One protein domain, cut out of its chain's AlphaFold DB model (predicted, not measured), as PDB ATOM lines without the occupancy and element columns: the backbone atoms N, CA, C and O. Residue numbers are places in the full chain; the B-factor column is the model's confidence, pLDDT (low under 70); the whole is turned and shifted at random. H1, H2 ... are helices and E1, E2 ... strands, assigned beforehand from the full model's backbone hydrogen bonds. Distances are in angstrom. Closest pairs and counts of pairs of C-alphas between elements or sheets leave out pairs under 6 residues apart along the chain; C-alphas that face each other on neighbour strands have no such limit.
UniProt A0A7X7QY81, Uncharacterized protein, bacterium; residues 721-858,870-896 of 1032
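AT A GLANCE: This is residues 721 to 858 and 870 to 896 of the 1032 residues of an uncharacterized protein of bacterium (UniProt A0A7X7QY81). Two five-stranded sheets lie face to face as a sandwich, the body of the domain; far from it at the other end of the long axis lie the small hairpin of E1 and E2 and the strand E12. Residues 737 to 746 and residues 844 to 846 run between that far end and the body. The 165 printed residues include thirteen named strands, E1 to E13, and then the short H1; the class is mostly strand. The sheets, each antiparallel, run E3, E4, E10, E6, E7 and E8, E9, E5, E11, E13. The whole is loose, with a radius of gyration of the C-alphas of 22.2 A and spans of 74 by 36 by 23 A.

HOW THE PARTS SIT: E1, residues 725 to 728, and E2, residues 733 to 736, form a hairpin, N 726 and O 735 being 3.0 A apart, within hydrogen-bond range. One sheet runs E3, residues 747 to 753, E4, 759 to 764, E10, 815 to 823, E6, 784 to 789, and E7, 792 to 794. Across its neighbour pairs, in that order, N 752 and O 760 are 2.9 A apart, N 761 and O 818 2.9 A, N 786 and O 821 2.9 A, and N 794 and O 787 2.9 A. The other, twisted, runs E8, residues 797 to 801, E9, 804 to 810, E5, 770 to 778, E11, 829 to 843, and E13, 872 to 886. Its pairs include N 799 and O 806, 3.0 A, N 775 and O 807, 2.9 A, N 774 and O 837, 2.8 A, and N 836 and O 880, 2.9 A. These sheets form a sandwich, two sheets face to face, 9.6 A centre to centre where they face each other, with the strands of the one at 23 degrees to those of the other. The closest C-alphas of E3 and E13 are those of Ala 752 and Ala 880, 5.6 A apart. E12, residues 847 to 853, pairs with no named strand; its closest C-alpha to E1 is that of Val 849, 7.2 A from that of Ile 725. H1, residues 888 to 891, is on the sheet of E3, at a height over the sheet of 5.4 A and over none of its strands. H1 is too short for an O i to N i+4 pair, and its one O i to N i+3 pair is not within range.

IN THESE COORDINATES: E1 begins at C-alpha 725, (38.938, 91.457, -31.876). E5 is 26.2 A long and E10 25.9 A. E11, 41.4 A long, bends by 54 degrees at residue 832. E13, 37.1 A long, bends by 71 degrees at residue 883. H1 ends at C-alpha 891, (20.223, 63.063, 10.144).

THE WHOLE: The two C-alphas farthest apart are those of Glu 827 and Arg 854, 74.7 A. Residues 859 to 869 are not printed, and C-alphas 858 and 870 are 22.1 A apart across the cut. Of the links that are printed whole, E2 to E3 is short, with 10 residues, and the others are tight. The mean pLDDT of the printed part is 88.1; residues 738 to 745, 858 and 894 to 896 are under 70.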
ATOM      1  N   ALA A 721      44.950  91.706 -33.890       95.81
ATOM      2  CA  ALA A 721      43.814  91.123 -34.599       95.81
ATOM      3  C   ALA A 721      43.431  89.757 -34.023       95.81
ATOM      4  O   ALA A 721      44.299  88.972 -33.656       95.81
ATOM      5  N   GLY A 722      42.142  89.451 -33.994       92.19
ATOM      6  CA  GLY A 722      41.600  88.164 -33.570       92.19
ATOM      7  C   GLY A 722      40.157  87.996 -34.031       92.19
ATOM      8  O   GLY A 722      39.581  88.885 -34.667       92.19
ATOM      9  N   GLU A 723      39.547  86.859 -33.715       83.19
ATOM     10  CA  GLU A 723      38.130  86.649 -34.013       83.19
ATOM     11  C   GLU A 723      37.270  87.627 -33.196       83.19
ATOM     12  O   GLU A 723      37.228  87.553 -31.966       83.19
ATOM     13  N   ARG A 724      36.587  88.554 -33.887       83.62
ATOM     14  CA  ARG A 724      35.838  89.668 -33.268       83.62
ATOM     15  C   ARG A 724      36.703  90.531 -32.342       83.62
ATOM     16  O   ARG A 724      36.202  91.078 -31.365       83.62
ATOM     17  N   ILE A 725      38.003  90.614 -32.618       90.31
ATOM     18  CA  ILE A 725      38.938  91.457 -31.876       90.31
ATOM     19  C   ILE A 725      39.737  92.268 -32.891       90.31
ATOM     20  O   ILE A 725      40.417  91.712 -33.756       90.31
ATOM     21  N   SER A 726      39.676  93.588 -32.776       91.81
ATOM     22  CA  SER A 726      40.476  94.521 -33.571       91.81
ATOM     23  C   SER A 726      41.200  95.471 -32.630       91.81
ATOM     24  O   SER A 726      40.677  95.787 -31.571       91.81
ATOM     25  N   GLY A 727      42.420  95.908 -32.936       89.62
ATOM     26  CA  GLY A 727      43.122  96.820 -32.030       89.62
ATOM     27  C   GLY A 727      43.868  97.948 -32.717       89.62
ATOM     28  O   GLY A 727      44.305  97.835 -33.863       89.62
ATOM     29  N   ASP A 728      44.031  99.040 -31.974       90.38
ATOM     30  CA  ASP A 728      44.845 100.183 -32.360       90.38
ATOM     31  C   ASP A 728      46.249 100.033 -31.759       90.38
ATOM     32  O   ASP A 728      46.482 100.184 -30.558       90.38
ATOM     33  N   ALA A 729      47.221  99.754 -32.629       89.44
ATOM     34  CA  ALA A 729      48.623  99.616 -32.252       89.44
ATOM     35  C   ALA A 729      49.244 100.911 -31.687       89.44
ATOM     36  O   ALA A 729      50.305 100.849 -31.066       89.44
ATOM     37  N   ARG A 730      48.624 102.084 -31.902       88.44
ATOM     38  CA  ARG A 730      49.094 103.370 -31.362       88.44
ATOM     39  C   ARG A 730      48.670 103.577 -29.916       88.44
ATOM     40  O   ARG A 730      49.468 104.093 -29.139       88.44
ATOM     41  N   THR A 731      47.440 103.201 -29.569       92.88
ATOM     42  CA  THR A 731      46.932 103.291 -28.190       92.88
ATOM     43  C   THR A 731      47.220 102.032 -27.380       92.88
ATOM     44  O   THR A 731      47.067 102.062 -26.163       92.88
ATOM     45  N   LEU A 732      47.677 100.956 -28.038       94.88
ATOM     46  CA  LEU A 732      47.894  99.637 -27.443       94.88
ATOM     47  C   LEU A 732      46.611  99.093 -26.802       94.88
ATOM     48  O   LEU A 732      46.637  98.524 -25.713       94.88
ATOM     49  N   THR A 733      45.491  99.261 -27.502       95.12
ATOM     50  CA  THR A 733      44.166  98.817 -27.061       95.12
ATOM     51  C   THR A 733      43.602  97.826 -28.066       95.12
ATOM     52  O   THR A 733      43.684  98.052 -29.275       95.12
ATOM     53  N   ALA A 734      43.018  96.741 -27.573       93.38
ATOM     54  CA  ALA A 734      42.208  95.814 -28.345       93.38
ATOM     55  C   ALA A 734      40.732  96.010 -27.982       93.38
ATOM     56  O   ALA A 734      40.387  96.052 -26.806       93.38
ATOM     57  N   ILE A 735      39.883  96.117 -28.994       91.56
ATOM     58  CA  ILE A 735      38.433  96.275 -28.921       91.56
ATOM     59  C   ILE A 735      37.798  94.927 -29.262       91.56
ATOM     60  O   ILE A 735      38.193  94.269 -30.228       91.56
ATOM     61  N   VAL A 736      36.816  94.518 -28.465       87.56
ATOM     62  CA  VAL A 736      36.047  93.287 -28.645       87.56
ATOM     63  C   VAL A 736      34.728  93.636 -29.341       87.56
ATOM     64  O   VAL A 736      33.841  94.260 -28.760       87.56
ATOM     65  N   ASP A 737      34.584  93.231 -30.603       75.62
ATOM     66  CA  ASP A 737      33.423  93.560 -31.430       75.62
ATOM     67  C   ASP A 737      32.184  92.790 -30.966       75.62
ATOM     68  O   ASP A 737      32.077  91.573 -31.150       75.62
ATOM     69  N   GLY A 738      31.222  93.527 -30.400       64.19
ATOM     70  CA  GLY A 738      30.039  93.013 -29.715       64.19
ATOM     71  C   GLY A 738      30.438  92.338 -28.405       64.19
ATOM     72  O   GLY A 738      31.021  91.253 -28.436       64.19
ATOM     73  N   ALA A 739      30.129  93.001 -27.286       52.69
ATOM     74  CA  ALA A 739      30.529  92.605 -25.939       52.69
ATOM     75  C   ALA A 739      30.391  91.093 -25.715       52.69
ATOM     76  O   ALA A 739      29.426  90.467 -26.174       52.69
ATOM     77  N   THR A 740      31.343  90.494 -24.993       55.25
ATOM     78  CA  THR A 740      31.119  89.160 -24.429       55.25
ATOM     79  C   THR A 740      29.846  89.234 -23.601       55.25
ATOM     80  O   THR A 740      29.728  90.026 -22.671       55.25
ATOM     81  N   THR A 741      28.828  88.490 -23.996       52.84
ATOM     82  CA  THR A 741      27.517  88.670 -23.392       52.84
ATOM     83  C   THR A 741      27.503  88.271 -21.934       52.84
ATOM     84  O   THR A 741      28.085  87.248 -21.575       52.84
ATOM     85  N   ALA A 742      26.795  89.067 -21.128       52.62
ATOM     86  CA  ALA A 742      26.547  88.815 -19.719       52.62
ATOM     87  C   ALA A 742      25.979  87.405 -19.525       52.62
ATOM     88  O   ALA A 742      24.816  87.160 -19.837       52.62
ATOM     89  N   GLN A 743      26.805  86.486 -19.023       59.97
ATOM     90  CA  GLN A 743      26.332  85.191 -18.547       59.97
ATOM     91  C   GLN A 743      25.550  85.396 -17.251       59.97
ATOM     92  O   GLN A 743      25.824  86.323 -16.484       59.97
ATOM     93  N   THR A 744      24.571  84.527 -17.008       63.41
ATOM     94  CA  THR A 744      23.811  84.519 -15.757       63.41
ATOM     95  C   THR A 744      24.788  84.421 -14.581       63.41
ATOM     96  O   THR A 744      25.657  83.555 -14.578       63.41
ATOM     97  N   ALA A 745      24.692  85.316 -13.598       69.94
ATOM     98  CA  ALA A 745      25.498  85.203 -12.385       69.94
ATOM     99  C   ALA A 745      25.057  83.981 -11.566       69.94
ATOM    100  O   ALA A 745      23.896  83.565 -11.641       69.94
ATOM    101  N   VAL A 746      25.955  83.427 -10.750       83.12
ATOM    102  CA  VAL A 746      25.556  82.438  -9.741       83.12
ATOM    103  C   VAL A 746      24.562  83.099  -8.786       83.12
ATOM    104  O   VAL A 746      24.858  84.126  -8.175       83.12
ATOM    105  N   ALA A 747      23.376  82.512  -8.651       84.69
ATOM    106  CA  ALA A 747      22.321  83.029  -7.787       84.69
ATOM    107  C   ALA A 747      22.062  82.049  -6.644       84.69
ATOM    108  O   ALA A 747      21.536  80.960  -6.870       84.69
ATOM    109  N   VAL A 748      22.404  82.439  -5.414       88.31
ATOM    110  CA  VAL A 748      22.034  81.708  -4.192       88.31
ATOM    111  C   VAL A 748      20.705  82.267  -3.691       88.31
ATOM    112  O   VAL A 748      20.638  83.419  -3.269       88.31
ATOM    113  N   THR A 749      19.634  81.477  -3.768       87.50
ATOM    114  CA  THR A 749      18.268  81.925  -3.433       87.50
ATOM    115  C   THR A 749      17.839  81.537  -2.024       87.50
ATOM    116  O   THR A 749      16.968  82.181  -1.446       87.50
ATOM    117  N   GLU A 750      18.438  80.491  -1.460       87.88
ATOM    118  CA  GLU A 750      18.215  80.063  -0.080       87.88
ATOM    119  C   GLU A 750      19.524  79.512   0.482       87.88
ATOM    120  O   GLU A 750      20.187  78.715  -0.173       87.88
ATOM    121  N   ALA A 751      19.896  79.920   1.691       92.06
ATOM    122  CA  ALA A 751      21.004  79.322   2.419       92.06
ATOM    123  C   ALA A 751      20.769  79.465   3.923       92.06
ATOM    124  O   ALA A 751      20.705  80.577   4.449       92.06
ATOM    125  N   ALA A 752      20.605  78.345   4.621       94.38
ATOM    126  CA  ALA A 752      20.348  78.340   6.054       94.38
ATOM    127  C   ALA A 752      20.872  77.067   6.720       94.38
ATOM    128  O   ALA A 752      20.901  75.990   6.124       94.38
ATOM    129  N   ILE A 753      21.229  77.195   7.996       95.12
ATOM    130  CA  ILE A 753      21.491  76.066   8.888       95.12
ATOM    131  C   ILE A 753      20.408  76.104   9.964       95.12
ATOM    132  O   ILE A 753      20.261  77.105  10.664       95.12
ATOM    133  N   SER A 754      19.610  75.042  10.066       93.38
ATOM    134  CA  SER A 754      18.569  74.952  11.093       93.38
ATOM    135  C   SER A 754      19.179  74.795  12.492       93.38
ATOM    136  O   SER A 754      20.329  74.390  12.642       93.38
ATOM    137  N   THR A 755      18.390  75.026  13.543       91.00
ATOM    138  CA  THR A 755      18.828  74.789  14.935       91.00
ATOM    139  C   THR A 755      19.211  73.332  15.211       91.00
ATOM    140  O   THR A 755      19.976  73.073  16.135       91.00
ATOM    141  N   ALA A 756      18.692  72.406  14.398       89.94
ATOM    142  CA  ALA A 756      19.006  70.981  14.410       89.94
ATOM    143  C   ALA A 756      20.214  70.614  13.518       89.94
ATOM    144  O   ALA A 756      20.494  69.436  13.321       89.94
ATOM    145  N   GLY A 757      20.911  71.588  12.924       91.75
ATOM    146  CA  GLY A 757      22.093  71.346  12.089       91.75
ATOM    147  C   GLY A 757      21.811  70.800  10.692       91.75
ATOM    148  O   GLY A 757      22.696  70.201  10.087       91.75
ATOM    149  N   LEU A 758      20.599  71.001  10.167       93.12
ATOM    150  CA  LEU A 758      20.296  70.699   8.770       93.12
ATOM    151  C   LEU A 758      20.686  71.897   7.902       93.12
ATOM    152  O   LEU A 758      20.117  72.980   8.059       93.12
ATOM    153  N   VAL A 759      21.631  71.700   6.988       94.81
ATOM    154  CA  VAL A 759      22.037  72.709   6.003       94.81
ATOM    155  C   VAL A 759      21.112  72.612   4.800       94.81
ATOM    156  O   VAL A 759      20.957  71.528   4.242       94.81
ATOM    157  N   ARG A 760      20.518  73.730   4.386       93.25
ATOM    158  CA  ARG A 760      19.808  73.864   3.109       93.25
ATOM    159  C   ARG A 760      20.462  74.964   2.299       93.25
ATOM    160  O   ARG A 760      20.656  76.060   2.819       93.25
ATOM    161  N   CYS A 761      20.803  74.663   1.055       93.69
ATOM    162  CA  CYS A 761      21.368  75.625   0.124       93.69
ATOM    163  C   CYS A 761      20.739  75.413  -1.250       93.69
ATOM    164  O   CYS A 761      20.845  74.323  -1.813       93.69
ATOM    165  N   THR A 762      20.114  76.454  -1.785       91.38
ATOM    166  CA  THR A 762      19.515  76.465  -3.116       91.38
ATOM    167  C   THR A 762      20.254  77.472  -3.979       91.38
ATOM    168  O   THR A 762      20.343  78.652  -3.621       91.38
ATOM    169  N   TRP A 763      20.777  77.022  -5.117       91.06
ATOM    170  CA  TRP A 763      21.473  77.885  -6.062       91.06
ATOM    171  C   TRP A 763      21.173  77.534  -7.517       91.06
ATOM    172  O   TRP A 763      20.803  76.412  -7.862       91.06
ATOM    173  N   SER A 764      21.348  78.521  -8.389       85.56
ATOM    174  CA  SER A 764      21.434  78.340  -9.838       85.56
ATOM    175  C   SER A 764      22.833  78.742 -10.296       85.56
ATOM    176  O   SER A 764      23.317  79.812  -9.927       85.56
ATOM    177  N   ALA A 765      23.485  77.881 -11.069       83.06
ATOM    178  CA  ALA A 765      24.790  78.117 -11.670       83.06
ATOM    179  C   ALA A 765      24.690  78.042 -13.202       83.06
ATOM    180  O   ALA A 765      23.796  77.365 -13.711       83.06
ATOM    181  N   PRO A 766      25.586  78.704 -13.946       77.00
ATOM    182  CA  PRO A 766      25.517  78.674 -15.402       77.00
ATOM    183  C   PRO A 766      25.694  77.284 -16.018       77.00
ATOM    184  O   PRO A 766      26.302  76.401 -15.406       77.00
ATOM    185  N   HIS A 767      25.194  77.075 -17.239       72.94
ATOM    186  CA  HIS A 767      25.363  75.799 -17.934       72.94
ATOM    187  C   HIS A 767      26.848  75.433 -18.064       72.94
ATOM    188  O   HIS A 767      27.686  76.251 -18.446       72.94
ATOM    189  N   GLY A 768      27.173  74.180 -17.732       73.75
ATOM    190  CA  GLY A 768      28.544  73.668 -17.742       73.75
ATOM    191  C   GLY A 768      29.417  74.111 -16.562       73.75
ATOM    192  O   GLY A 768      30.582  73.721 -16.517       73.75
ATOM    193  N   ALA A 769      28.890  74.890 -15.609       84.19
ATOM    194  CA  ALA A 769      29.596  75.202 -14.373       84.19
ATOM    195  C   ALA A 769      29.639  73.985 -13.434       84.19
ATOM    196  O   ALA A 769      28.647  73.270 -13.271       84.19
ATOM    197  N   GLU A 770      30.780  73.776 -12.785       90.50
ATOM    198  CA  GLU A 770      30.960  72.750 -11.761       90.50
ATOM    199  C   GLU A 770      30.769  73.404 -10.387       90.50
ATOM    200  O   GLU A 770      31.514  74.305 -10.012       90.50
ATOM    201  N   ALA A 771      29.755  72.982  -9.631       92.00
ATOM    202  CA  ALA A 771      29.464  73.532  -8.308       92.00
ATOM    203  C   ALA A 771      29.703  72.492  -7.209       92.00
ATOM    204  O   ALA A 771      29.452  71.302  -7.399       92.00
ATOM    205  N   ARG A 772      30.131  72.940  -6.028       94.12
ATOM    206  CA  ARG A 772      30.194  72.110  -4.819       94.12
ATOM    207  C   ARG A 772      29.854  72.903  -3.565       94.12
ATOM    208  O   ARG A 772      30.233  74.067  -3.441       94.12
ATOM    209  N   LEU A 773      29.179  72.249  -2.627       95.88
ATOM    210  CA  LEU A 773      28.876  72.771  -1.300       95.88
ATOM    211  C   LEU A 773      29.750  72.063  -0.260       95.88
ATOM    212  O   LEU A 773      29.589  70.868  -0.017       95.88
ATOM    213  N   ASP A 774      30.649  72.807   0.370       95.94
ATOM    214  CA  ASP A 774      31.519  72.336   1.443       95.94
ATOM    215  C   ASP A 774      30.906  72.702   2.802       95.94
ATOM    216  O   ASP A 774      30.768  73.879   3.135       95.94
ATOM    217  N   VAL A 775      30.528  71.696   3.598       96.56
ATOM    218  CA  VAL A 775      29.973  71.869   4.949       96.56
ATOM    219  C   VAL A 775      31.008  71.452   5.988       96.56
ATOM    220  O   VAL A 775      31.273  70.266   6.177       96.56
ATOM    221  N   THR A 776      31.575  72.429   6.689       96.50
ATOM    222  CA  THR A 776      32.475  72.208   7.824       96.50
ATOM    223  C   THR A 776      31.665  72.023   9.101       96.50
ATOM    224  O   THR A 776      30.803  72.839   9.420       96.50
ATOM    225  N   VAL A 777      31.980  70.985   9.871       96.62
ATOM    226  CA  VAL A 777      31.401  70.700  11.187       96.62
ATOM    227  C   VAL A 777      32.523  70.629  12.212       96.62
ATOM    228  O   VAL A 777      33.397  69.769  12.112       96.62
ATOM    229  N   ARG A 778      32.509  71.509  13.216       95.81
ATOM    230  CA  ARG A 778      33.499  71.536  14.305       95.81
ATOM    231  C   ARG A 778      33.108  70.555  15.414       95.81
ATOM    232  O   ARG A 778      32.567  70.945  16.449       95.81
ATOM    233  N   HIS A 779      33.324  69.264  15.174       93.06
ATOM    234  CA  HIS A 779      33.058  68.213  16.153       93.06
ATOM    235  C   HIS A 779      33.941  66.966  15.949       93.06
ATOM    236  O   HIS A 779      34.240  66.588  14.819       93.06
ATOM    237  N   ASN A 780      34.307  66.289  17.050       82.69
ATOM    238  CA  ASN A 780      35.144  65.071  17.054       82.69
ATOM    239  C   ASN A 780      34.359  63.747  17.012       82.69
ATOM    240  O   ASN A 780      34.946  62.680  16.838       82.69
ATOM    241  N   GLY A 781      33.046  63.783  17.228       79.81
ATOM    242  CA  GLY A 781      32.207  62.587  17.251       79.81
ATOM    243  C   GLY A 781      32.092  61.895  15.895       79.81
ATOM    244  O   GLY A 781      32.337  62.470  14.831       79.81
ATOM    245  N   ARG A 782      31.663  60.629  15.939       83.06
ATOM    246  CA  ARG A 782      31.383  59.796  14.758       83.06
ATOM    247  C   ARG A 782      30.053  60.193  14.109       83.06
ATOM    248  O   ARG A 782      29.118  59.403  14.061       83.06
ATOM    249  N   LEU A 783      29.977  61.431  13.635       91.75
ATOM    250  CA  LEU A 783      28.879  61.904  12.800       91.75
ATOM    251  C   LEU A 783      29.115  61.467  11.358       91.75
ATOM    252  O   LEU A 783      30.241  61.559  10.860       91.75
ATOM    253  N   VAL A 784      28.063  61.007  10.694       93.19
ATOM    254  CA  VAL A 784      28.092  60.618   9.282       93.19
ATOM    255  C   VAL A 784      27.291  61.653   8.496       93.19
ATOM    256  O   VAL A 784      26.080  61.751   8.715       93.19
ATOM    257  N   PRO A 785      27.928  62.447   7.616       94.62
ATOM    258  CA  PRO A 785      27.191  63.374   6.779       94.62
ATOM    259  C   PRO A 785      26.353  62.591   5.772       94.62
ATOM    260  O   PRO A 785      26.836  61.665   5.117       94.62
ATOM    261  N   VAL A 786      25.097  62.987   5.640       93.81
ATOM    262  CA  VAL A 786      24.199  62.538   4.579       93.81
ATOM    263  C   VAL A 786      23.769  63.756   3.792       93.81
ATOM    264  O   VAL A 786      23.545  64.814   4.377       93.81
ATOM    265  N   ALA A 787      23.663  63.627   2.475       93.81
ATOM    266  CA  ALA A 787      23.208  64.722   1.643       93.81
ATOM    267  C   ALA A 787      22.221  64.253   0.580       93.81
ATOM    268  O   ALA A 787      22.211  63.091   0.170       93.81
ATOM    269  N   SER A 788      21.410  65.190   0.114       89.50
ATOM    270  CA  SER A 788      20.691  65.075  -1.143       89.50
ATOM    271  C   SER A 788      20.866  66.347  -1.957       89.50
ATOM    272  O   SER A 788      21.008  67.431  -1.393       89.50
ATOM    273  N   VAL A 789      20.872  66.210  -3.278       87.62
ATOM    274  CA  VAL A 789      20.838  67.325  -4.229       87.62
ATOM    275  C   VAL A 789      19.648  67.089  -5.139       87.62
ATOM    276  O   VAL A 789      19.498  65.996  -5.681       87.62
ATOM    277  N   ASN A 790      18.747  68.068  -5.219       81.25
ATOM    278  CA  ASN A 790      17.451  67.945  -5.901       81.25
ATOM    279  C   ASN A 790      16.641  66.731  -5.397       81.25
ATOM    280  O   ASN A 790      15.920  66.065  -6.132       81.25
ATOM    281  N   GLY A 791      16.797  66.408  -4.108       75.12
ATOM    282  CA  GLY A 791      16.186  65.248  -3.456       75.12
ATOM    283  C   GLY A 791      16.862  63.902  -3.749       75.12
ATOM    284  O   GLY A 791      16.635  62.957  -2.993       75.12
ATOM    285  N   VAL A 792      17.734  63.803  -4.754       79.56
ATOM    286  CA  VAL A 792      18.506  62.586  -5.039       79.56
ATOM    287  C   VAL A 792      19.604  62.423  -3.983       79.56
ATOM    288  O   VAL A 792      20.336  63.382  -3.728       79.56
ATOM    289  N   PRO A 793      19.754  61.244  -3.347       85.69
ATOM    290  CA  PRO A 793      20.850  60.997  -2.418       85.69
ATOM    291  C   PRO A 793      22.211  61.264  -3.072       85.69
ATOM    292  O   PRO A 793      22.521  60.711  -4.124       85.69
ATOM    293  N   SER A 794      23.030  62.086  -2.422       88.50
ATOM    294  CA  SER A 794      24.393  62.404  -2.845       88.50
ATOM    295  C   SER A 794      25.353  61.958  -1.750       88.50
ATOM    296  O   SER A 794      25.130  62.253  -0.576       88.50
ATOM    297  N   ALA A 795      26.391  61.208  -2.116       90.06
ATOM    298  CA  ALA A 795      27.392  60.721  -1.174       90.06
ATOM    299  C   ALA A 795      28.465  61.803  -0.961       90.06
ATOM    300  O   ALA A 795      29.264  62.036  -1.873       90.06
ATOM    301  N   PRO A 796      28.526  62.466   0.210       93.56
ATOM    302  CA  PRO A 796      29.498  63.531   0.423       93.56
ATOM    303  C   PRO A 796      30.912  62.958   0.530       93.56
ATOM    304  O   PRO A 796      31.150  62.019   1.300       93.56
ATOM    305  N   LYS A 797      31.885  63.563  -0.159       93.44
ATOM    306  CA  LYS A 797      33.302  63.291   0.127       93.44
ATOM    307  C   LYS A 797      33.625  63.920   1.478       93.44
ATOM    308  O   LYS A 797      33.333  65.089   1.698       93.44
ATOM    309  N   THR A 798      34.196  63.147   2.397       92.81
ATOM    310  CA  THR A 798      34.502  63.635   3.748       92.81
ATOM    311  C   THR A 798      36.001  63.671   3.987       92.81
ATOM    312  O   THR A 798      36.675  62.661   3.793       92.81
ATOM    313  N   LEU A 799      36.505  64.799   4.488       92.19
ATOM    314  CA  LEU A 799      37.852  64.912   5.045       92.19
ATOM    315  C   LEU A 799      37.765  65.327   6.515       92.19
ATOM    316  O   LEU A 799      36.954  66.174   6.878       92.19
ATOM    317  N   ARG A 800      38.576  64.706   7.375       92.88
ATOM    318  CA  ARG A 800      38.581  64.959   8.823       92.88
ATOM    319  C   ARG A 800      39.913  65.542   9.265       92.88
ATOM    320  O   ARG A 800      40.958  65.123   8.768       92.88
ATOM    321  N   GLY A 801      39.857  66.430  10.246       93.50
ATOM    322  CA  GLY A 801      41.020  66.904  10.981       93.50
ATOM    323  C   GLY A 801      40.751  66.976  12.478       93.50
ATOM    324  O   GLY A 801      39.846  66.319  12.997       93.50
ATOM    325  N   ASP A 802      41.552  67.765  13.182       94.19
ATOM    326  CA  ASP A 802      41.521  67.820  14.640       94.19
ATOM    327  C   ASP A 802      40.365  68.708  15.107       94.19
ATOM    328  O   ASP A 802      40.418  69.933  14.996       94.19
ATOM    329  N   GLY A 803      39.295  68.105  15.629       94.38
ATOM    330  CA  GLY A 803      38.118  68.858  16.069       94.38
ATOM    331  C   GLY A 803      37.123  69.189  14.963       94.38
ATOM    332  O   GLY A 803      36.185  69.938  15.235       94.38
ATOM    333  N   TRP A 804      37.297  68.687  13.735       95.50
ATOM    334  CA  TRP A 804      36.405  69.017  12.622       95.50
ATOM    335  C   TRP A 804      36.360  67.958  11.514       95.50
ATOM    336  O   TRP A 804      37.253  67.123  11.365       95.50
ATOM    337  N   PHE A 805      35.322  68.028  10.684       95.81
ATOM    338  CA  PHE A 805      35.306  67.412   9.358       95.81
ATOM    339  C   PHE A 805      34.606  68.315   8.341       95.81
ATOM    340  O   PHE A 805      33.770  69.135   8.713       95.81
ATOM    341  N   VAL A 806      34.964  68.168   7.070       95.56
ATOM    342  CA  VAL A 806      34.309  68.818   5.931       95.56
ATOM    343  C   VAL A 806      33.595  67.747   5.124       95.56
ATOM    344  O   VAL A 806      34.200  66.729   4.789       95.56
ATOM    345  N   ALA A 807      32.319  67.976   4.833       95.88
ATOM    346  CA  ALA A 807      31.526  67.198   3.893       95.88
ATOM    347  C   ALA A 807      31.352  67.997   2.595       95.88
ATOM    348  O   ALA A 807      30.658  69.012   2.582       95.88
ATOM    349  N   THR A 808      31.974  67.529   1.518       95.69
ATOM    350  CA  THR A 808      31.890  68.116   0.178       95.69
ATOM    351  C   THR A 808      30.784  67.434  -0.614       95.69
ATOM    352  O   THR A 808      30.862  66.236  -0.907       95.69
ATOM    353  N   VAL A 809      29.755  68.200  -0.967       95.88
ATOM    354  CA  VAL A 809      28.597  67.751  -1.742       95.88
ATOM    355  C   VAL A 809      28.693  68.320  -3.160       95.88
ATOM    356  O   VAL A 809      28.640  69.542  -3.314       95.88
ATOM    357  N   PRO A 810      28.848  67.485  -4.203       93.94
ATOM    358  CA  PRO A 810      28.844  67.963  -5.582       93.94
ATOM    359  C   PRO A 810      27.445  68.452  -5.975       93.94
ATOM    360  O   PRO A 810      26.447  67.834  -5.608       93.94
ATOM    361  N   GLY A 811      27.381  69.551  -6.723       87.12
ATOM    362  CA  GLY A 811      26.158  70.054  -7.341       87.12
ATOM    363  C   GLY A 811      25.795  69.313  -8.632       87.12
ATOM    364  O   GLY A 811      26.645  68.731  -9.300       87.12
ATOM    365  N   ALA A 812      24.515  69.367  -8.985       81.12
ATOM    366  CA  ALA A 812      23.966  69.068 -10.297       81.12
ATOM    367  C   ALA A 812      24.130  70.253 -11.275       81.12
ATOM    368  O   ALA A 812      24.520  71.365 -10.904       81.12
ATOM    369  N   LEU A 813      23.809  70.008 -12.549       73.69
ATOM    370  CA  LEU A 813      23.840  71.024 -13.601       73.69
ATOM    371  C   LEU A 813      22.742  72.072 -13.393       73.69
ATOM    372  O   LEU A 813      21.590  71.735 -13.130       73.69
ATOM    373  N   SER A 814      23.084  73.339 -13.621       75.81
ATOM    374  CA  SER A 814      22.150  74.465 -13.579       75.81
ATOM    375  C   SER A 814      21.525  74.697 -12.194       75.81
ATOM    376  O   SER A 814      22.066  75.470 -11.404       75.81
ATOM    377  N   TYR A 815      20.402  74.049 -11.871       83.31
ATOM    378  CA  TYR A 815      19.658  74.262 -10.625       83.31
ATOM    379  C   TYR A 815      19.999  73.213  -9.563       83.31
ATOM    380  O   TYR A 815      20.109  72.021  -9.847       83.31
ATOM    381  N   ASN A 816      20.117  73.671  -8.320       86.44
ATOM    382  CA  ASN A 816      20.531  72.864  -7.189       86.44
ATOM    383  C   ASN A 816      19.731  73.218  -5.935       86.44
ATOM    384  O   ASN A 816      19.739  74.366  -5.508       86.44
ATOM    385  N   GLU A 817      19.121  72.220  -5.302       88.62
ATOM    386  CA  GLU A 817      18.594  72.260  -3.935       88.62
ATOM    387  C   GLU A 817      19.344  71.201  -3.115       88.62
ATOM    388  O   GLU A 817      18.993  70.019  -3.138       88.62
ATOM    389  N   ALA A 818      20.411  71.607  -2.423       91.62
ATOM    390  CA  ALA A 818      21.193  70.716  -1.577       91.62
ATOM    391  C   ALA A 818      20.713  70.755  -0.127       91.62
ATOM    392  O   ALA A 818      20.568  71.822   0.477       91.62
ATOM    393  N   VAL A 819      20.538  69.573   0.455       92.44
ATOM    394  CA  VAL A 819      20.258  69.389   1.878       92.44
ATOM    395  C   VAL A 819      21.342  68.505   2.474       92.44
ATOM    396  O   VAL A 819      21.572  67.408   1.974       92.44
ATOM    397  N   VAL A 820      21.994  68.956   3.547       95.19
ATOM    398  CA  VAL A 820      23.042  68.199   4.250       95.19
ATOM    399  C   VAL A 820      22.658  68.037   5.714       95.19
ATOM    400  O   VAL A 820      22.391  69.019   6.405       95.19
ATOM    401  N   GLY A 821      22.625  66.794   6.181       93.62
ATOM    402  CA  GLY A 821      22.326  66.415   7.558       93.62
ATOM    403  C   GLY A 821      23.438  65.571   8.179       93.62
ATOM    404  O   GLY A 821      24.354  65.115   7.495       93.62
ATOM    405  N   MET A 822      23.342  65.348   9.488       94.06
ATOM    406  CA  MET A 822      24.332  64.634  10.296       94.06
ATOM    407  C   MET A 822      23.684  63.459  11.024       94.06
ATOM    408  O   MET A 822      22.932  63.641  11.978       94.06
ATOM    409  N   GLN A 823      23.983  62.236  10.591       92.06
ATOM    410  CA  GLN A 823      23.567  61.017  11.285       92.06
ATOM    411  C   GLN A 823      24.538  60.658  12.416       92.06
ATOM    412  O   GLN A 823      25.713  61.021  12.385       92.06
ATOM    413  N   GLY A 824      24.053  59.897  13.401       88.19
ATOM    414  CA  GLY A 824      24.866  59.364  14.502       88.19
ATOM    415  C   GLY A 824      24.807  60.159  15.811       88.19
ATOM    416  O   GLY A 824      25.347  59.694  16.812       88.19
ATOM    417  N   ALA A 825      24.115  61.303  15.848       89.00
ATOM    418  CA  ALA A 825      23.828  62.046  17.079       89.00
ATOM    419  C   ALA A 825      22.628  61.428  17.825       89.00
ATOM    420  O   ALA A 825      21.503  61.904  17.719       89.00
ATOM    421  N   LEU A 826      22.846  60.316  18.537       86.94
ATOM    422  CA  LEU A 826      21.779  59.621  19.281       86.94
ATOM    423  C   LEU A 826      21.275  60.420  20.498       86.94
ATOM    424  O   LEU A 826      20.119  60.279  20.887       86.94
ATOM    425  N   GLU A 827      22.133  61.268  21.067       88.69
ATOM    426  CA  GLU A 827      21.821  62.214  22.141       88.69
ATOM    427  C   GLU A 827      22.155  63.648  21.686       88.69
ATOM    428  O   GLU A 827      23.020  63.807  20.818       88.69
ATOM    429  N   PRO A 828      21.512  64.691  22.255       91.44
ATOM    430  CA  PRO A 828      21.783  66.080  21.893       91.44
ATOM    431  C   PRO A 828      23.244  66.498  22.128       91.44
ATOM    432  O   PRO A 828      23.752  66.426  23.247       91.44
ATOM    433  N   ILE A 829      23.899  67.009  21.086       93.62
ATOM    434  CA  ILE A 829      25.262  67.550  21.098       93.62
ATOM    435  C   ILE A 829      25.162  69.074  20.939       93.62
ATOM    436  O   ILE A 829      24.965  69.551  19.819       93.62
ATOM    437  N   PRO A 830      25.255  69.856  22.027       93.88
ATOM    438  CA  PRO A 830      25.093  71.304  21.965       93.88
ATOM    439  C   PRO A 830      26.346  72.005  21.423       93.88
ATOM    440  O   PRO A 830      27.459  71.496  21.543       93.88
ATOM    441  N   SER A 831      26.166  73.238  20.940       92.56
ATOM    442  CA  SER A 831      27.254  74.163  20.563       92.56
ATOM    443  C   SER A 831      28.194  73.625  19.475       92.56
ATOM    444  O   SER A 831      29.406  73.836  19.527       92.56
ATOM    445  N   VAL A 832      27.645  72.915  18.486       96.00
ATOM    446  CA  VAL A 832      28.414  72.476  17.315       96.00
ATOM    447  C   VAL A 832      28.436  73.604  16.289       96.00
ATOM    448  O   VAL A 832      27.396  73.953  15.733       96.00
ATOM    449  N   ARG A 833      29.619  74.154  16.007       96.69
ATOM    450  CA  ARG A 833      29.792  75.161  14.955       96.69
ATOM    451  C   ARG A 833      29.744  74.502  13.578       96.69
ATOM    452  O   ARG A 833      30.512  73.572  13.311       96.69
ATOM    453  N   MET A 834      28.879  75.004  12.703       96.44
ATOM    454  CA  MET A 834      28.756  74.583  11.308       96.44
ATOM    455  C   MET A 834      28.916  75.769  10.352       96.44
ATOM    456  O   MET A 834      28.401  76.861  10.601       96.44
ATOM    457  N   GLU A 835      29.629  75.546   9.251       95.75
ATOM    458  CA  GLU A 835      29.948  76.547   8.224       95.75
ATOM    459  C   GLU A 835      29.735  75.933   6.840       95.75
ATOM    460  O   GLU A 835      30.176  74.811   6.600       95.75
ATOM    461  N   ALA A 836      29.068  76.646   5.934       95.06
ATOM    462  CA  ALA A 836      28.786  76.184   4.579       95.06
ATOM    463  C   ALA A 836      29.357  77.159   3.540       95.06
ATOM    464  O   ALA A 836      29.092  78.365   3.598       95.06
ATOM    465  N   VAL A 837      30.116  76.624   2.582       94.12
ATOM    466  CA  VAL A 837      30.742  77.374   1.485       94.12
ATOM    467  C   VAL A 837      30.320  76.771   0.153       94.12
ATOM    468  O   VAL A 837      30.523  75.583  -0.081       94.12
ATOM    469  N   LEU A 838      29.740  77.584  -0.729       94.44
ATOM    470  CA  LEU A 838      29.454  77.196  -2.109       94.44
ATOM    471  C   LEU A 838      30.619  77.648  -2.989       94.44
ATOM    472  O   LEU A 838      30.940  78.831  -2.996       94.44
ATOM    473  N   THR A 839      31.231  76.734  -3.737       93.69
ATOM    474  CA  THR A 839      32.227  77.058  -4.768       93.69
ATOM    475  C   THR A 839      31.678  76.683  -6.136       93.69
ATOM    476  O   THR A 839      31.148  75.583  -6.294       93.69
ATOM    477  N   VAL A 840      31.799  77.587  -7.105       92.25
ATOM    478  CA  VAL A 840      31.368  77.393  -8.489       92.25
ATOM    479  C   VAL A 840      32.527  77.712  -9.423       92.25
ATOM    480  O   VAL A 840      33.041  78.829  -9.422       92.25
ATOM    481  N   ASP A 841      32.903  76.731 -10.232       92.25
ATOM    482  CA  ASP A 841      33.923  76.845 -11.265       92.25
ATOM    483  C   ASP A 841      33.256  76.966 -12.629       92.25
ATOM    484  O   ASP A 841      32.503  76.094 -13.072       92.25
ATOM    485  N   ARG A 842      33.547  78.069 -13.311       88.00
ATOM    486  CA  ARG A 842      32.991  78.400 -14.617       88.00
ATOM    487  C   ARG A 842      34.068  78.374 -15.679       88.00
ATOM    488  O   ARG A 842      35.100  79.023 -15.529       88.00
ATOM    489  N   ARG A 843      33.808  77.668 -16.779       86.94
ATOM    490  CA  ARG A 843      34.734  77.610 -17.913       86.94
ATOM    491  C   ARG A 843      34.452  78.728 -18.908       86.94
ATOM    492  O   ARG A 843      33.304  78.972 -19.278       86.94
ATOM    493  N   ILE A 844      35.517  79.394 -19.330       85.62
ATOM    494  CA  ILE A 844      35.523  80.387 -20.398       85.62
ATOM    495  C   ILE A 844      36.265  79.775 -21.580       85.62
ATOM    496  O   ILE A 844      37.376  79.269 -21.431       85.62
ATOM    497  N   GLU A 845      35.650  79.831 -22.756       85.38
ATOM    498  CA  GLU A 845      36.296  79.384 -23.986       85.38
ATOM    499  C   GLU A 845      37.354  80.404 -24.438       85.38
ATOM    500  O   GLU A 845      37.096  81.615 -24.397       85.38
ATOM    501  N   PRO A 846      38.537  79.948 -24.878       91.62
ATOM    502  CA  PRO A 846      39.582  80.840 -25.351       91.62
ATOM    503  C   PRO A 846      39.204  81.487 -26.689       91.62
ATOM    504  O   PRO A 846      38.568  80.872 -27.546       91.62
ATOM    505  N   ARG A 847      39.670  82.718 -26.903       90.94
ATOM    506  CA  ARG A 847      39.703  83.370 -28.218       90.94
ATOM    507  C   ARG A 847      41.136  83.643 -28.626       90.94
ATOM    508  O   ARG A 847      41.944  84.071 -27.808       90.94
ATOM    509  N   GLU A 848      41.445  83.447 -29.900       94.81
ATOM    510  CA  GLU A 848      42.776  83.760 -30.408       94.81
ATOM    511  C   GLU A 848      42.941  85.261 -30.652       94.81
ATOM    512  O   GLU A 848      42.146  85.891 -31.354       94.81
ATOM    513  N   VAL A 849      44.033  85.817 -30.129       95.44
ATOM    514  CA  VAL A 849      44.500  87.172 -30.430       95.44
ATOM    515  C   VAL A 849      45.927  87.106 -30.936       95.44
ATOM    516  O   VAL A 849      46.829  86.623 -30.258       95.44
ATOM    517  N   THR A 850      46.134  87.642 -32.130       97.00
ATOM    518  CA  THR A 850      47.431  87.798 -32.776       97.00
ATOM    519  C   THR A 850      47.925  89.230 -32.604       97.00
ATOM    520  O   THR A 850      47.278  90.185 -33.036       97.00
ATOM    521  N   ILE A 851      49.099  89.380 -31.995       96.44
ATOM    522  CA  ILE A 851      49.812  90.647 -31.858       96.44
ATOM    523  C   ILE A 851      51.070  90.577 -32.719       96.44
ATOM    524  O   ILE A 851      52.036  89.890 -32.382       96.44
ATOM    525  N   THR A 852      51.080  91.319 -33.821       96.44
ATOM    526  CA  THR A 852      52.264  91.477 -34.670       96.44
ATOM    527  C   THR A 852      53.075  92.652 -34.150       96.44
ATOM    528  O   THR A 852      52.535  93.735 -33.920       96.44
ATOM    529  N   HIS A 853      54.378  92.483 -33.979       95.56
ATOM    530  CA  HIS A 853      55.251  93.469 -33.354       95.56
ATOM    531  C   HIS A 853      56.618  93.549 -34.050       95.56
ATOM    532  O   HIS A 853      56.943  92.787 -34.961       95.56
ATOM    533  N   ARG A 854      57.431  94.541 -33.676       94.94
ATOM    534  CA  ARG A 854      58.850  94.592 -34.061       94.94
ATOM    535  C   ARG A 854      59.585  93.399 -33.470       94.94
ATOM    536  O   ARG A 854      59.195  92.908 -32.420       94.94
ATOM    537  N   ARG A 855      60.667  92.989 -34.128       92.19
ATOM    538  CA  ARG A 855      61.437  91.807 -33.750       92.19
ATOM    539  C   ARG A 855      61.708  91.728 -32.240       92.19
ATOM    540  O   ARG A 855      62.302  92.651 -31.685       92.19
ATOM    541  N   ALA A 856      61.295  90.626 -31.622       86.88
ATOM    542  CA  ALA A 856      61.552  90.276 -30.228       86.88
ATOM    543  C   ALA A 856      62.026  88.809 -30.139       86.88
ATOM    544  O   ALA A 856      61.742  88.035 -31.056       86.88
ATOM    545  N   PRO A 857      62.757  88.411 -29.084       76.81
ATOM    546  CA  PRO A 857      63.191  87.026 -28.902       76.81
ATOM    547  C   PRO A 857      62.004  86.053 -28.845       76.81
ATOM    548  O   PRO A 857      60.920  86.416 -28.385       76.81
ATOM    549  N   GLN A 858      62.206  84.807 -29.286       69.25
ATOM    550  CA  GLN A 858      61.219  83.751 -29.052       69.25
ATOM    551  C   GLN A 858      61.265  83.332 -27.580       69.25
ATOM    552  O   GLN A 858      62.352  83.023 -27.089       69.25
ATOM    553  N   GLN A 870      43.595  77.560 -15.824       95.00
ATOM    554  CA  GLN A 870      43.489  78.357 -17.051       95.00
ATOM    555  C   GLN A 870      42.079  78.261 -17.647       95.00
ATOM    556  O   GLN A 870      41.568  77.166 -17.881       95.00
ATOM    557  N   GLY A 871      41.456  79.412 -17.907       92.75
ATOM    558  CA  GLY A 871      40.088  79.481 -18.423       92.75
ATOM    559  C   GLY A 871      39.010  79.096 -17.412       92.75
ATOM    560  O   GLY A 871      37.860  78.923 -17.804       92.75
ATOM    561  N   VAL A 872      39.357  78.969 -16.127       92.38
ATOM    562  CA  VAL A 872      38.408  78.704 -15.043       92.38
ATOM    563  C   VAL A 872      38.278  79.948 -14.174       92.38
ATOM    564  O   VAL A 872      39.241  80.385 -13.550       92.38
ATOM    565  N   VAL A 873      37.071  80.502 -14.102       90.25
ATOM    566  CA  VAL A 873      36.713  81.534 -13.125       90.25
ATOM    567  C   VAL A 873      36.054  80.843 -11.941       90.25
ATOM    568  O   VAL A 873      35.012  80.207 -12.099       90.25
ATOM    569  N   ARG A 874      36.684  80.944 -10.770       91.06
ATOM    570  CA  ARG A 874      36.194  80.358  -9.521       91.06
ATOM    571  C   ARG A 874      35.536  81.423  -8.659       91.06
ATOM    572  O   ARG A 874      36.187  82.379  -8.244       91.06
ATOM    573  N   GLU A 875      34.274  81.201  -8.326       89.44
ATOM    574  CA  GLU A 875      33.508  82.026  -7.398       89.44
ATOM    575  C   GLU A 875      33.206  81.220  -6.131       89.44
ATOM    576  O   GLU A 875      32.752  80.078  -6.201       89.44
ATOM    577  N   SER A 876      33.453  81.802  -4.957       90.50
ATOM    578  CA  SER A 876      33.200  81.147  -3.671       90.50
ATOM    579  C   SER A 876      32.363  82.042  -2.763       90.50
ATOM    580  O   SER A 876      32.700  83.205  -2.538       90.50
ATOM    581  N   PHE A 877      31.297  81.482  -2.197       89.19
ATOM    582  CA  PHE A 877      30.306  82.181  -1.387       89.19
ATOM    583  C   PHE A 877      30.243  81.571   0.015       89.19
ATOM    584  O   PHE A 877      30.010  80.373   0.175       89.19
ATOM    585  N   ALA A 878      30.404  82.404   1.045       90.19
ATOM    586  CA  ALA A 878      30.079  82.036   2.419       90.19
ATOM    587  C   ALA A 878      28.551  82.053   2.578       90.19
ATOM    588  O   ALA A 878      27.965  83.116   2.777       90.19
ATOM    589  N   VAL A 879      27.897  80.901   2.419       91.75
ATOM    590  CA  VAL A 879      26.432  80.861   2.285       91.75
ATOM    591  C   VAL A 879      25.710  80.773   3.629       91.75
ATOM    592  O   VAL A 879      24.640  81.354   3.775       91.75
ATOM    593  N   ALA A 880      26.279  80.096   4.632       93.44
ATOM    594  CA  ALA A 880      25.682  80.042   5.967       93.44
ATOM    595  C   ALA A 880      26.694  79.685   7.064       93.44
ATOM    596  O   ALA A 880      27.686  78.997   6.824       93.44
ATOM    597  N   CYS A 881      26.414  80.124   8.292       95.06
ATOM    598  CA  CYS A 881      27.211  79.803   9.469       95.06
ATOM    599  C   CYS A 881      26.360  79.871  10.746       95.06
ATOM    600  O   CYS A 881      25.649  80.856  10.950       95.06
ATOM    601  N   ALA A 882      26.415  78.843  11.596       96.31
ATOM    602  CA  ALA A 882      25.621  78.775  12.822       96.31
ATOM    603  C   ALA A 882      26.246  77.857  13.882       96.31
ATOM    604  O   ALA A 882      26.948  76.901  13.555       96.31
ATOM    605  N   ASP A 883      25.931  78.119  15.150       96.75
ATOM    606  CA  ASP A 883      26.104  77.167  16.250       96.75
ATOM    607  C   ASP A 883      24.782  76.431  16.480       96.75
ATOM    608  O   ASP A 883      23.734  77.062  16.631       96.75
ATOM    609  N   VAL A 884      24.821  75.099  16.476       95.69
ATOM    610  CA  VAL A 884      23.620  74.252  16.487       95.69
ATOM    611  C   VAL A 884      23.666  73.197  17.587       95.69
ATOM    612  O   VAL A 884      24.718  72.927  18.175       95.69
ATOM    613  N   THR A 885      22.517  72.572  17.842       95.31
ATOM    614  CA  THR A 885      22.425  71.362  18.663       95.31
ATOM    615  C   THR A 885      22.108  70.191  17.747       95.31
ATOM    616  O   THR A 885      21.046  70.168  17.129       95.31
ATOM    617  N   LEU A 886      23.023  69.228  17.642       94.38
ATOM    618  CA  LEU A 886      22.798  68.034  16.825       94.38
ATOM    619  C   LEU A 886      22.072  66.960  17.634       94.38
ATOM    620  O   LEU A 886      22.456  66.701  18.767       94.38
ATOM    621  N   GLY A 887      21.067  66.312  17.061       91.31
ATOM    622  CA  GLY A 887      20.282  65.250  17.688       91.31
ATOM    623  C   GLY A 887      19.790  64.223  16.662       91.31
ATOM    624  O   GLY A 887      20.209  64.262  15.500       91.31
ATOM    625  N   PRO A 888      18.892  63.300  17.050       87.44
ATOM    626  CA  PRO A 888      18.368  62.273  16.148       87.44
ATOM    627  C   PRO A 888      17.747  62.839  14.860       87.44
ATOM    628  O   PRO A 888      17.823  62.223  13.797       87.44
ATOM    629  N   GLU A 889      17.168  64.036  14.937       86.06
ATOM    630  CA  GLU A 889      16.578  64.767  13.823       86.06
ATOM    631  C   GLU A 889      17.604  65.377  12.853       86.06
ATOM    632  O   GLU A 889      17.259  65.653  11.705       86.06
ATOM    633  N   SER A 890      18.869  65.541  13.258       87.81
ATOM    634  CA  SER A 890      19.924  66.135  12.422       87.81
ATOM    635  C   SER A 890      20.238  65.307  11.184       87.81
ATOM    636  O   SER A 890      20.672  65.848  10.169       87.81
ATOM    637  N   GLY A 891      20.023  63.992  11.254       81.12
ATOM    638  CA  GLY A 891      20.223  63.063  10.144       81.12
ATOM    639  C   GLY A 891      18.992  62.890   9.255       81.12
ATOM    640  O   GLY A 891      19.066  62.191   8.242       81.12
ATOM    641  N   LEU A 892      17.860  63.496   9.630       80.88
ATOM    642  CA  LEU A 892      16.639  63.467   8.842       80.88
ATOM    643  C   LEU A 892      16.742  64.558   7.782       80.88
ATOM    644  O   LEU A 892      16.443  65.726   8.037       80.88
ATOM    645  N   LEU A 893      17.145  64.156   6.572       77.69
ATOM    646  CA  LEU A 893      16.999  64.968   5.366       77.69
ATOM    647  C   LEU A 893      15.499  65.214   5.151       77.69
ATOM    648  O   LEU A 893      14.826  64.484   4.430       77.69
ATOM    649  N   SER A 894      14.938  66.195   5.856       62.56
ATOM    650  CA  SER A 894      13.527  66.563   5.764       62.56
ATOM    651  C   SER A 894      13.313  67.306   4.447       62.56
ATOM    652  O   SER A 894      13.237  68.529   4.390       62.56
ATOM    653  N   GLY A 895      13.316  66.570   3.343       57.38
ATOM    654  CA  GLY A 895      12.990  67.069   2.014       57.38
ATOM    655  C   GLY A 895      11.511  66.884   1.693       57.38
ATOM    656  O   GLY A 895      10.806  66.094   2.326       57.38
ATOM    657  N   LYS A 896      11.044  67.598   0.665       58.34
ATOM    658  CA  LYS A 896       9.811  67.241  -0.044       58.34
ATOM    659  C   LYS A 896       9.896  65.759  -0.445       58.34
ATOM    660  O   LYS A 896      10.959  65.282  -0.836       58.34
TER     661      LYS A 896